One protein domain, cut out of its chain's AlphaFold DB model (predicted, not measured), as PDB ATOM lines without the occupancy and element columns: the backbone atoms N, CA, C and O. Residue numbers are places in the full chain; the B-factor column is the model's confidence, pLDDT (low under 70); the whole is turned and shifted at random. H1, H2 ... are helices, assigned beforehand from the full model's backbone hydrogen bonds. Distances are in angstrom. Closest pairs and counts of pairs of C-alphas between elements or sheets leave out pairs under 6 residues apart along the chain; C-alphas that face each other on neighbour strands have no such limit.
ATOM      1  N   PRO A 195     -16.464 -42.003  39.090       91.88
ATOM      2  CA  PRO A 195     -15.640 -42.847  38.228       91.88
ATOM      3  C   PRO A 195     -14.150 -42.478  38.288       91.88
ATOM      4  O   PRO A 195     -13.782 -41.313  38.113       91.88
ATOM      5  N   GLY A 196     -13.288 -43.473  38.519       92.06
ATOM      6  CA  GLY A 196     -11.836 -43.281  38.631       92.06
ATOM      7  C   GLY A 196     -11.367 -42.671  39.959       92.06
ATOM      8  O   GLY A 196     -10.231 -42.200  40.046       92.06
ATOM      9  N   TRP A 197     -12.212 -42.662  40.998       94.12
ATOM     10  CA  TRP A 197     -11.838 -42.143  42.317       94.12
ATOM     11  C   TRP A 197     -10.650 -42.890  42.936       94.12
ATOM     12  O   TRP A 197      -9.840 -42.259  43.615       94.12
ATOM     13  N   GLU A 198     -10.519 -44.199  42.695       93.31
ATOM     14  CA  GLU A 198      -9.447 -45.021  43.269       93.31
ATOM     15  C   GLU A 198      -8.057 -44.534  42.827       93.31
ATOM     16  O   GLU A 198      -7.138 -44.437  43.644       93.31
ATOM     17  N   ASP A 199      -7.913 -44.137  41.563       95.56
ATOM     18  CA  ASP A 199      -6.673 -43.551  41.052       95.56
ATOM     19  C   ASP A 199      -6.427 -42.164  41.658       95.56
ATOM     20  O   ASP A 199      -5.302 -41.818  42.034       95.56
ATOM     21  N   ASP A 200      -7.489 -41.370  41.798       92.81
ATOM     22  CA  ASP A 200      -7.423 -40.010  42.324       92.81
ATOM     23  C   ASP A 200      -6.957 -39.968  43.781       92.81
ATOM     24  O   ASP A 200      -6.074 -39.167  44.115       92.81
ATOM     25  N   VAL A 201      -7.488 -40.844  44.639       94.12
ATOM     26  CA  VAL A 201      -7.113 -40.892  46.064       94.12
ATOM     27  C   VAL A 201      -5.670 -41.348  46.279       94.12
ATOM     28  O   VAL A 201      -5.048 -41.013  47.291       94.12
ATOM     29  N   GLN A 202      -5.092 -42.074  45.320       94.50
ATOM     30  CA  GLN A 202      -3.697 -42.509  45.386       94.50
ATOM     31  C   GLN A 202      -2.706 -41.386  45.059       94.50
ATOM     32  O   GLN A 202      -1.536 -41.470  45.469       94.50
ATOM     33  N   THR A 203      -3.143 -40.328  44.370       95.62
ATOM     34  CA  THR A 203      -2.277 -39.217  43.958       95.62
ATOM     35  C   THR A 203      -1.706 -38.436  45.145       95.62
ATOM     36  O   THR A 203      -2.314 -38.317  46.210       95.62
ATOM     37  N   GLN A 204      -0.516 -37.854  44.963       95.50
ATOM     38  CA  GLN A 204       0.076 -36.974  45.977       95.50
ATOM     39  C   GLN A 204      -0.761 -35.700  46.170       95.50
ATOM     40  O   GLN A 204      -0.908 -35.228  47.291       95.50
ATOM     41  N   GLU A 205      -1.366 -35.181  45.098       94.62
ATOM     42  CA  GLU A 205      -2.186 -33.967  45.150       94.62
ATOM     43  C   GLU A 205      -3.417 -34.123  46.046       94.62
ATOM     44  O   GLU A 205      -3.799 -33.171  46.735       94.62
ATOM     45  N   TYR A 206      -4.030 -35.311  46.039       95.44
ATOM     46  CA  TYR A 206      -5.134 -35.644  46.929       95.44
ATOM     47  C   TYR A 206      -4.670 -35.677  48.386       95.44
ATOM     48  O   TYR A 206      -5.287 -35.040  49.234       95.44
ATOM     49  N   ARG A 207      -3.542 -36.337  48.680       95.25
ATOM     50  CA  ARG A 207      -2.986 -36.404  50.046       95.25
ATOM     51  C   ARG A 207      -2.630 -35.024  50.588       95.25
ATOM     52  O   ARG A 207      -2.963 -34.712  51.728       95.25
ATOM     53  N   ASP A 208      -1.995 -34.194  49.765       96.00
ATOM     54  CA  ASP A 208      -1.626 -32.827  50.132       96.00
ATOM     55  C   ASP A 208      -2.872 -31.971  50.392       96.00
ATOM     56  O   ASP A 208      -2.897 -31.162  51.317       96.00
ATOM     57  N   TRP A 209      -3.931 -32.158  49.602       96.00
ATOM     58  CA  TRP A 209      -5.207 -31.485  49.824       96.00
ATOM     59  C   TRP A 209      -5.932 -31.975  51.073       96.00
ATOM     60  O   TRP A 209      -6.458 -31.142  51.812       96.00
ATOM     61  N   LEU A 210      -5.939 -33.285  51.321       96.06
ATOM     62  CA  LEU A 210      -6.571 -33.888  52.489       96.06
ATOM     63  C   LEU A 210      -5.895 -33.400  53.776       96.06
ATOM     64  O   LEU A 210      -6.575 -33.055  54.735       96.06
ATOM     65  N   ALA A 211      -4.566 -33.260  53.769       95.25
ATOM     66  CA  ALA A 211      -3.797 -32.722  54.891       95.25
ATOM     67  C   ALA A 211      -4.108 -31.247  55.223       95.25
ATOM     68  O   ALA A 211      -3.788 -30.786  56.319       95.25
ATOM     69  N   LEU A 212      -4.710 -30.498  54.292       95.25
ATOM     70  CA  LEU A 212      -5.146 -29.112  54.501       95.25
ATOM     71  C   LEU A 212      -6.588 -29.012  55.023       95.25
ATOM     72  O   LEU A 212      -7.037 -27.906  55.332       95.25
ATOM     73  N   GLN A 213      -7.317 -30.129  55.103       96.06
ATOM     74  CA  GLN A 213      -8.692 -30.152  55.591       96.06
ATOM     75  C   GLN A 213      -8.761 -30.091  57.127       96.06
ATOM     76  O   GLN A 213      -7.767 -30.344  57.813       96.06
ATOM     77  N   PRO A 214      -9.930 -29.744  57.699       95.44
ATOM     78  CA  PRO A 214     -10.142 -29.795  59.142       95.44
ATOM     79  C   PRO A 214      -9.864 -31.194  59.720       95.44
ATOM     80  O   PRO A 214     -10.107 -32.193  59.042       95.44
ATOM     81  N   PRO A 215      -9.421 -31.297  60.988       91.69
ATOM     82  CA  PRO A 215      -9.072 -32.581  61.599       91.69
ATOM     83  C   PRO A 215     -10.243 -33.571  61.617       91.69
ATOM     84  O   PRO A 215     -10.029 -34.753  61.395       91.69
ATOM     85  N   GLU A 216     -11.476 -33.091  61.796       92.06
ATOM     86  CA  GLU A 216     -12.694 -33.917  61.741       92.06
ATOM     87  C   GLU A 216     -12.897 -34.564  60.363       92.06
ATOM     88  O   GLU A 216     -13.347 -35.699  60.254       92.06
ATOM     89  N   PHE A 217     -12.525 -33.858  59.297       91.81
ATOM     90  CA  PHE A 217     -12.655 -34.340  57.925       91.81
ATOM     91  C   PHE A 217     -11.587 -35.386  57.590       91.81
ATOM     92  O   PHE A 217     -11.860 -36.372  56.910       91.81
ATOM     93  N   ILE A 218     -10.372 -35.196  58.112       92.06
ATOM     94  CA  ILE A 218      -9.292 -36.184  58.015       92.06
ATOM     95  C   ILE A 218      -9.664 -37.445  58.798       92.06
ATOM     96  O   ILE A 218      -9.455 -38.550  58.307       92.06
ATOM     97  N   ASP A 219     -10.239 -37.288  59.990       91.94
ATOM     98  CA  ASP A 219     -10.659 -38.410  60.826       91.94
ATOM     99  C   ASP A 219     -11.715 -39.270  60.124       91.94
ATOM    100  O   ASP A 219     -11.550 -40.484  60.017       91.94
ATOM    101  N   LYS A 220     -12.726 -38.629  59.520       92.12
ATOM    102  CA  LYS A 220     -13.693 -39.301  58.643       92.12
ATOM    103  C   LYS A 220     -13.012 -40.048  57.495       92.12
ATOM    104  O   LYS A 220     -13.346 -41.198  57.244       92.12
ATOM    105  N   ALA A 221     -12.051 -39.421  56.818       89.88
ATOM    106  CA  ALA A 221     -11.374 -40.018  55.666       89.88
ATOM    107  C   ALA A 221     -10.532 -41.251  56.013       89.88
ATOM    108  O   ALA A 221     -10.331 -42.114  55.161       89.88
ATOM    109  N   VAL A 222      -9.997 -41.307  57.233       89.44
ATOM    110  CA  VAL A 222      -9.071 -42.365  57.654       89.44
ATOM    111  C   VAL A 222      -9.786 -43.480  58.414       89.44
ATOM    112  O   VAL A 222      -9.411 -44.640  58.260       89.44
ATOM    113  N   HIS A 223     -10.790 -43.150  59.228       89.69
ATOM    114  CA  HIS A 223     -11.395 -44.094  60.169       89.69
ATOM    115  C   HIS A 223     -12.855 -44.441  59.863       89.69
ATOM    116  O   HIS A 223     -13.361 -45.411  60.427       89.69
ATOM    117  N   SER A 224     -13.552 -43.690  59.000       90.44
ATOM    118  CA  SER A 224     -14.939 -44.020  58.666       90.44
ATOM    119  C   SER A 224     -15.016 -45.154  57.648       90.44
ATOM    120  O   SER A 224     -14.377 -45.122  56.599       90.44
ATOM    121  N   THR A 225     -15.869 -46.133  57.938       85.94
ATOM    122  CA  THR A 225     -16.264 -47.212  57.020       85.94
ATOM    123  C   THR A 225     -17.562 -46.890  56.272       85.94
ATOM    124  O   THR A 225     -18.113 -47.737  55.566       85.94
ATOM    125  N   LYS A 226     -18.105 -45.675  56.432       89.25
ATOM    126  CA  LYS A 226     -19.372 -45.270  55.815       89.25
ATOM    127  C   LYS A 226     -19.143 -44.724  54.407       89.25
ATOM    128  O   LYS A 226     -18.384 -43.776  54.213       89.25
ATOM    129  N   VAL A 227     -19.899 -45.244  53.436       90.44
ATOM    130  CA  VAL A 227     -19.888 -44.761  52.039       90.44
ATOM    131  C   VAL A 227     -20.252 -43.285  51.947       90.44
ATOM    132  O   VAL A 227     -19.677 -42.566  51.140       90.44
ATOM    133  N   SER A 228     -21.180 -42.817  52.785       91.38
ATOM    134  CA  SER A 228     -21.605 -41.416  52.803       91.38
ATOM    135  C   SER A 228     -20.452 -40.467  53.120       91.38
ATOM    136  O   SER A 228     -20.301 -39.459  52.440       91.38
ATOM    137  N   ASP A 229     -19.608 -40.806  54.101       93.56
ATOM    138  CA  ASP A 229     -18.451 -39.980  54.454       93.56
ATOM    139  C   ASP A 229     -17.419 -39.987  53.318       93.56
ATOM    140  O   ASP A 229     -16.923 -38.931  52.925       93.56
ATOM    141  N   ALA A 230     -17.143 -41.156  52.724       92.62
ATOM    142  CA  ALA A 230     -16.261 -41.255  51.560       92.62
ATOM    143  C   ALA A 230     -16.787 -40.434  50.367       92.62
ATOM    144  O   ALA A 230     -16.020 -39.724  49.717       92.62
ATOM    145  N   ALA A 231     -18.096 -40.471  50.115       92.75
ATOM    146  CA  ALA A 231     -18.746 -39.702  49.060       92.75
ATOM    147  C   ALA A 231     -18.668 -38.186  49.306       92.75
ATOM    148  O   ALA A 231     -18.371 -37.439  48.374       92.75
ATOM    149  N   GLU A 232     -18.878 -37.724  50.543       94.44
ATOM    150  CA  GLU A 232     -18.689 -36.314  50.924       94.44
ATOM    151  C   GLU A 232     -17.256 -35.848  50.630       94.44
ATOM    152  O   GLU A 232     -17.043 -34.773  50.058       94.44
ATOM    153  N   ILE A 233     -16.268 -36.673  50.981       94.75
ATOM    154  CA  ILE A 233     -14.852 -36.358  50.784       94.75
ATOM    155  C   ILE A 233     -14.494 -36.298  49.298       94.75
ATOM    156  O   ILE A 233     -13.854 -35.341  48.849       94.75
ATOM    157  N   LEU A 234     -14.927 -37.291  48.523       95.25
ATOM    158  CA  LEU A 234     -14.678 -37.347  47.084       95.25
ATOM    159  C   LEU A 234     -15.379 -36.210  46.333       95.25
ATOM    160  O   LEU A 234     -14.778 -35.621  45.434       95.25
ATOM    161  N   ALA A 235     -16.594 -35.832  46.735       94.81
ATOM    162  CA  ALA A 235     -17.295 -34.681  46.170       94.81
ATOM    163  C   ALA A 235     -16.520 -33.373  46.400       94.81
ATOM    164  O   ALA A 235     -16.296 -32.610  45.457       94.81
ATOM    165  N   ALA A 236     -16.032 -33.142  47.624       94.62
ATOM    166  CA  ALA A 236     -15.224 -31.964  47.942       94.62
ATOM    167  C   ALA A 236     -13.903 -31.929  47.149       94.62
ATOM    168  O   ALA A 236     -13.438 -30.864  46.723       94.62
ATOM    169  N   TRP A 237     -13.295 -33.095  46.909       95.38
ATOM    170  CA  TRP A 237     -12.109 -33.207  46.062       95.38
ATOM    171  C   TRP A 237     -12.402 -32.855  44.600       95.38
ATOM    172  O   TRP A 237     -11.646 -32.094  43.983       95.38
ATOM    173  N   GLN A 238     -13.500 -33.368  44.042       93.94
ATOM    174  CA  GLN A 238     -13.906 -33.060  42.672       93.94
ATOM    175  C   GLN A 238     -14.199 -31.571  42.489       93.94
ATOM    176  O   GLN A 238     -13.703 -30.980  41.528       93.94
ATOM    177  N   GLU A 239     -14.883 -30.930  43.438       93.00
ATOM    178  CA  GLU A 239     -15.124 -29.483  43.404       93.00
ATOM    179  C   GLU A 239     -13.802 -28.698  43.355       93.00
ATOM    180  O   GLU A 239     -13.628 -27.793  42.535       93.00
ATOM    181  N   LYS A 240     -12.811 -29.087  44.167       92.00
ATOM    182  CA  LYS A 240     -11.473 -28.474  44.145       92.00
ATOM    183  C   LYS A 240     -10.769 -28.677  42.800       92.00
ATOM    184  O   LYS A 240     -10.122 -27.748  42.297       92.00
ATOM    185  N   LYS A 241     -10.877 -29.868  42.203       91.44
ATOM    186  CA  LYS A 241     -10.346 -30.154  40.862       91.44
ATOM    187  C   LYS A 241     -11.008 -29.279  39.801       91.44
ATOM    188  O   LYS A 241     -10.306 -28.708  38.965       91.44
ATOM    189  N   GLU A 242     -12.327 -29.142  39.839       87.62
ATOM    190  CA  GLU A 242     -13.085 -28.315  38.901       87.62
ATOM    191  C   GLU A 242     -12.778 -26.828  39.063       87.62
ATOM    192  O   GLU A 242     -12.528 -26.149  38.068       87.62
ATOM    193  N   ALA A 243     -12.677 -26.333  40.297       85.94
ATOM    194  CA  ALA A 243     -12.271 -24.959  40.588       85.94
ATOM    195  C   ALA A 243     -10.840 -24.651  40.110       85.94
ATOM    196  O   ALA A 243     -10.520 -23.514  39.759       85.94
ATOM    197  N   SER A 244      -9.975 -25.668  40.075       80.44
ATOM    198  CA  SER A 244      -8.595 -25.556  39.588       80.44
ATOM    199  C   SER A 244      -8.486 -25.668  38.064       80.44
ATOM    200  O   SER A 244      -7.422 -25.370  37.507       80.44
ATOM    201  N   ARG A 245      -9.554 -26.066  37.354       77.00
ATOM    202  CA  ARG A 245      -9.547 -26.087  35.888       77.00
ATOM    203  C   ARG A 245      -9.520 -24.646  35.371       77.00
ATOM    204  O   ARG A 245     -10.390 -23.848  35.718       77.00
ATOM    205  N   PRO A 246      -8.544 -24.280  34.520       70.31
ATOM    206  CA  PRO A 246      -8.492 -22.937  33.968       70.31
ATOM    207  C   PRO A 246      -9.752 -22.685  33.141       70.31
ATOM    208  O   PRO A 246     -10.029 -23.422  32.194       70.31
ATOM    209  N   ASP A 247     -10.499 -21.628  33.471       76.19
ATOM    210  CA  ASP A 247     -11.653 -21.207  32.681       76.19
ATOM    211  C   ASP A 247     -11.184 -20.775  31.280       76.19
ATOM    212  O   ASP A 247     -10.769 -19.638  31.020       76.19
ATOM    213  N   LEU A 248     -11.246 -21.727  30.349       72.25
ATOM    214  CA  LEU A 248     -10.871 -21.548  28.952       72.25
ATOM    215  C   LEU A 248     -11.714 -20.452  28.287       72.25
ATOM    216  O   LEU A 248     -11.258 -19.827  27.322       72.25
ATOM    217  N   THR A 249     -12.922 -20.172  28.790       71.62
ATOM    218  CA  THR A 249     -13.774 -19.106  28.254       71.62
ATOM    219  C   THR A 249     -13.311 -17.726  28.715       71.62
ATOM    220  O   THR A 249     -13.200 -16.825  27.872       71.62
ATOM    221  N   ALA A 250     -12.928 -17.556  29.983       74.12
ATOM    222  CA  ALA A 250     -12.285 -16.335  30.469       74.12
ATOM    223  C   ALA A 250     -10.951 -16.075  29.754       74.12
ATOM    224  O   ALA A 250     -10.691 -14.954  29.302       74.12
ATOM    225  N   GLN A 251     -10.145 -17.120  29.545       76.50
ATOM    226  CA  GLN A 251      -8.862 -17.005  28.850       76.50
ATOM    227  C   GLN A 251      -9.038 -16.631  27.363       76.50
ATOM    228  O   GLN A 251      -8.308 -15.785  26.833       76.50
ATOM    229  N   ARG A 252     -10.052 -17.189  26.682       78.19
ATOM    230  CA  ARG A 252     -10.431 -16.791  25.311       78.19
ATOM    231  C   ARG A 252     -10.943 -15.352  25.246       78.19
ATOM    232  O   ARG A 252     -10.578 -14.628  24.318       78.19
ATOM    233  N   ARG A 253     -11.748 -14.907  26.219       81.44
ATOM    234  CA  ARG A 253     -12.236 -13.517  26.303       81.44
ATOM    235  C   ARG A 253     -11.085 -12.531  26.499       81.44
ATOM    236  O   ARG A 253     -11.019 -11.554  25.756       81.44
ATOM    237  N   GLN A 254     -10.142 -12.821  27.397       81.44
ATOM    238  CA  GLN A 254      -8.935 -12.007  27.577       81.44
ATOM    239  C   GLN A 254      -8.077 -11.958  26.310       81.44
ATOM    240  O   GLN A 254      -7.695 -10.869  25.887       81.44
ATOM    241  N   LYS A 255      -7.821 -13.095  25.644       83.00
ATOM    242  CA  LYS A 255      -7.085 -13.107  24.364       83.00
ATOM    243  C   LYS A 255      -7.790 -12.276  23.289       83.00
ATOM    244  O   LYS A 255      -7.139 -11.501  22.592       83.00
ATOM    245  N   LYS A 256      -9.117 -12.384  23.170       82.88
ATOM    246  CA  LYS A 256      -9.903 -11.602  22.200       82.88
ATOM    247  C   LYS A 256      -9.845 -10.101  22.501       82.88
ATOM    248  O   LYS A 256      -9.643  -9.313  21.580       82.88
ATOM    249  N   GLN A 257      -9.961  -9.705  23.770       84.94
ATOM    250  CA  GLN A 257      -9.816  -8.308  24.191       84.94
ATOM    251  C   GLN A 257      -8.393  -7.778  23.968       84.94
ATOM    252  O   GLN A 257      -8.235  -6.676  23.451       84.94
ATOM    253  N   ALA A 258      -7.359  -8.567  24.271       82.12
ATOM    254  CA  ALA A 258      -5.968  -8.199  24.017       82.12
ATOM    255  C   ALA A 258      -5.684  -8.010  22.515       82.12
ATOM    256  O   ALA A 258      -5.001  -7.062  22.128       82.12
ATOM    257  N   ASN A 259      -6.248  -8.865  21.657       79.62
ATOM    258  CA  ASN A 259      -6.123  -8.742  20.202       79.62
ATOM    259  C   ASN A 259      -6.847  -7.499  19.663       79.62
ATOM    260  O   ASN A 259      -6.287  -6.771  18.845       79.62
TER     261      ASN A 259
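AT A GLANCE: This is residues 195 to 259 of the 292 residues of an uncharacterized protein of Gammaproteobacteria bacterium (UniProt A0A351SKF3). Three short helices, H1, H2 and H3, gather beside the long helix H4 as a small head, and H5 sticks out past H4 as a free arm that makes the length. The printed part has 65 residues with five named helices, H1 to H5 in order, and no named strand: all helix. It is only just loose, close to extended, with a radius of gyration of the C-alphas of 16.1 A and spans of 54 by 24 by 20 A.

HOW THE PARTS SIT: H1, residues 197 to 202, is close to but not clearly touching H2, residues 204 to 210; their closest C-alphas, Asp 200 and Tyr 206, are 6.7 A apart. H3, residues 215 to 223, touches H4, residues 227 to 244, with residues 229 to 233 of H4 alone, at a steep tilt of 58 degrees, opposite ways; the closest C-alphas, Lys 220 and Asp 229, are 6.4 A apart. H5, residues 248 to 259, is apart from H4. Every O i to N i+4 pair is within hydrogen-bond range in H2, H3, H4 and H5; in H1, 1 of 2.

IN THESE COORDINATES: H1 begins at C-alpha 197 (-11.838, -42.143, 42.317). H4 is 25.5 A long, and H5, 16.2 A, ends at C-alpha 259 (-6.123, -8.742, 20.202).

THE WHOLE: The printed part has no cut, and its four links are tight. No printed residue is under 70 in pLDDT.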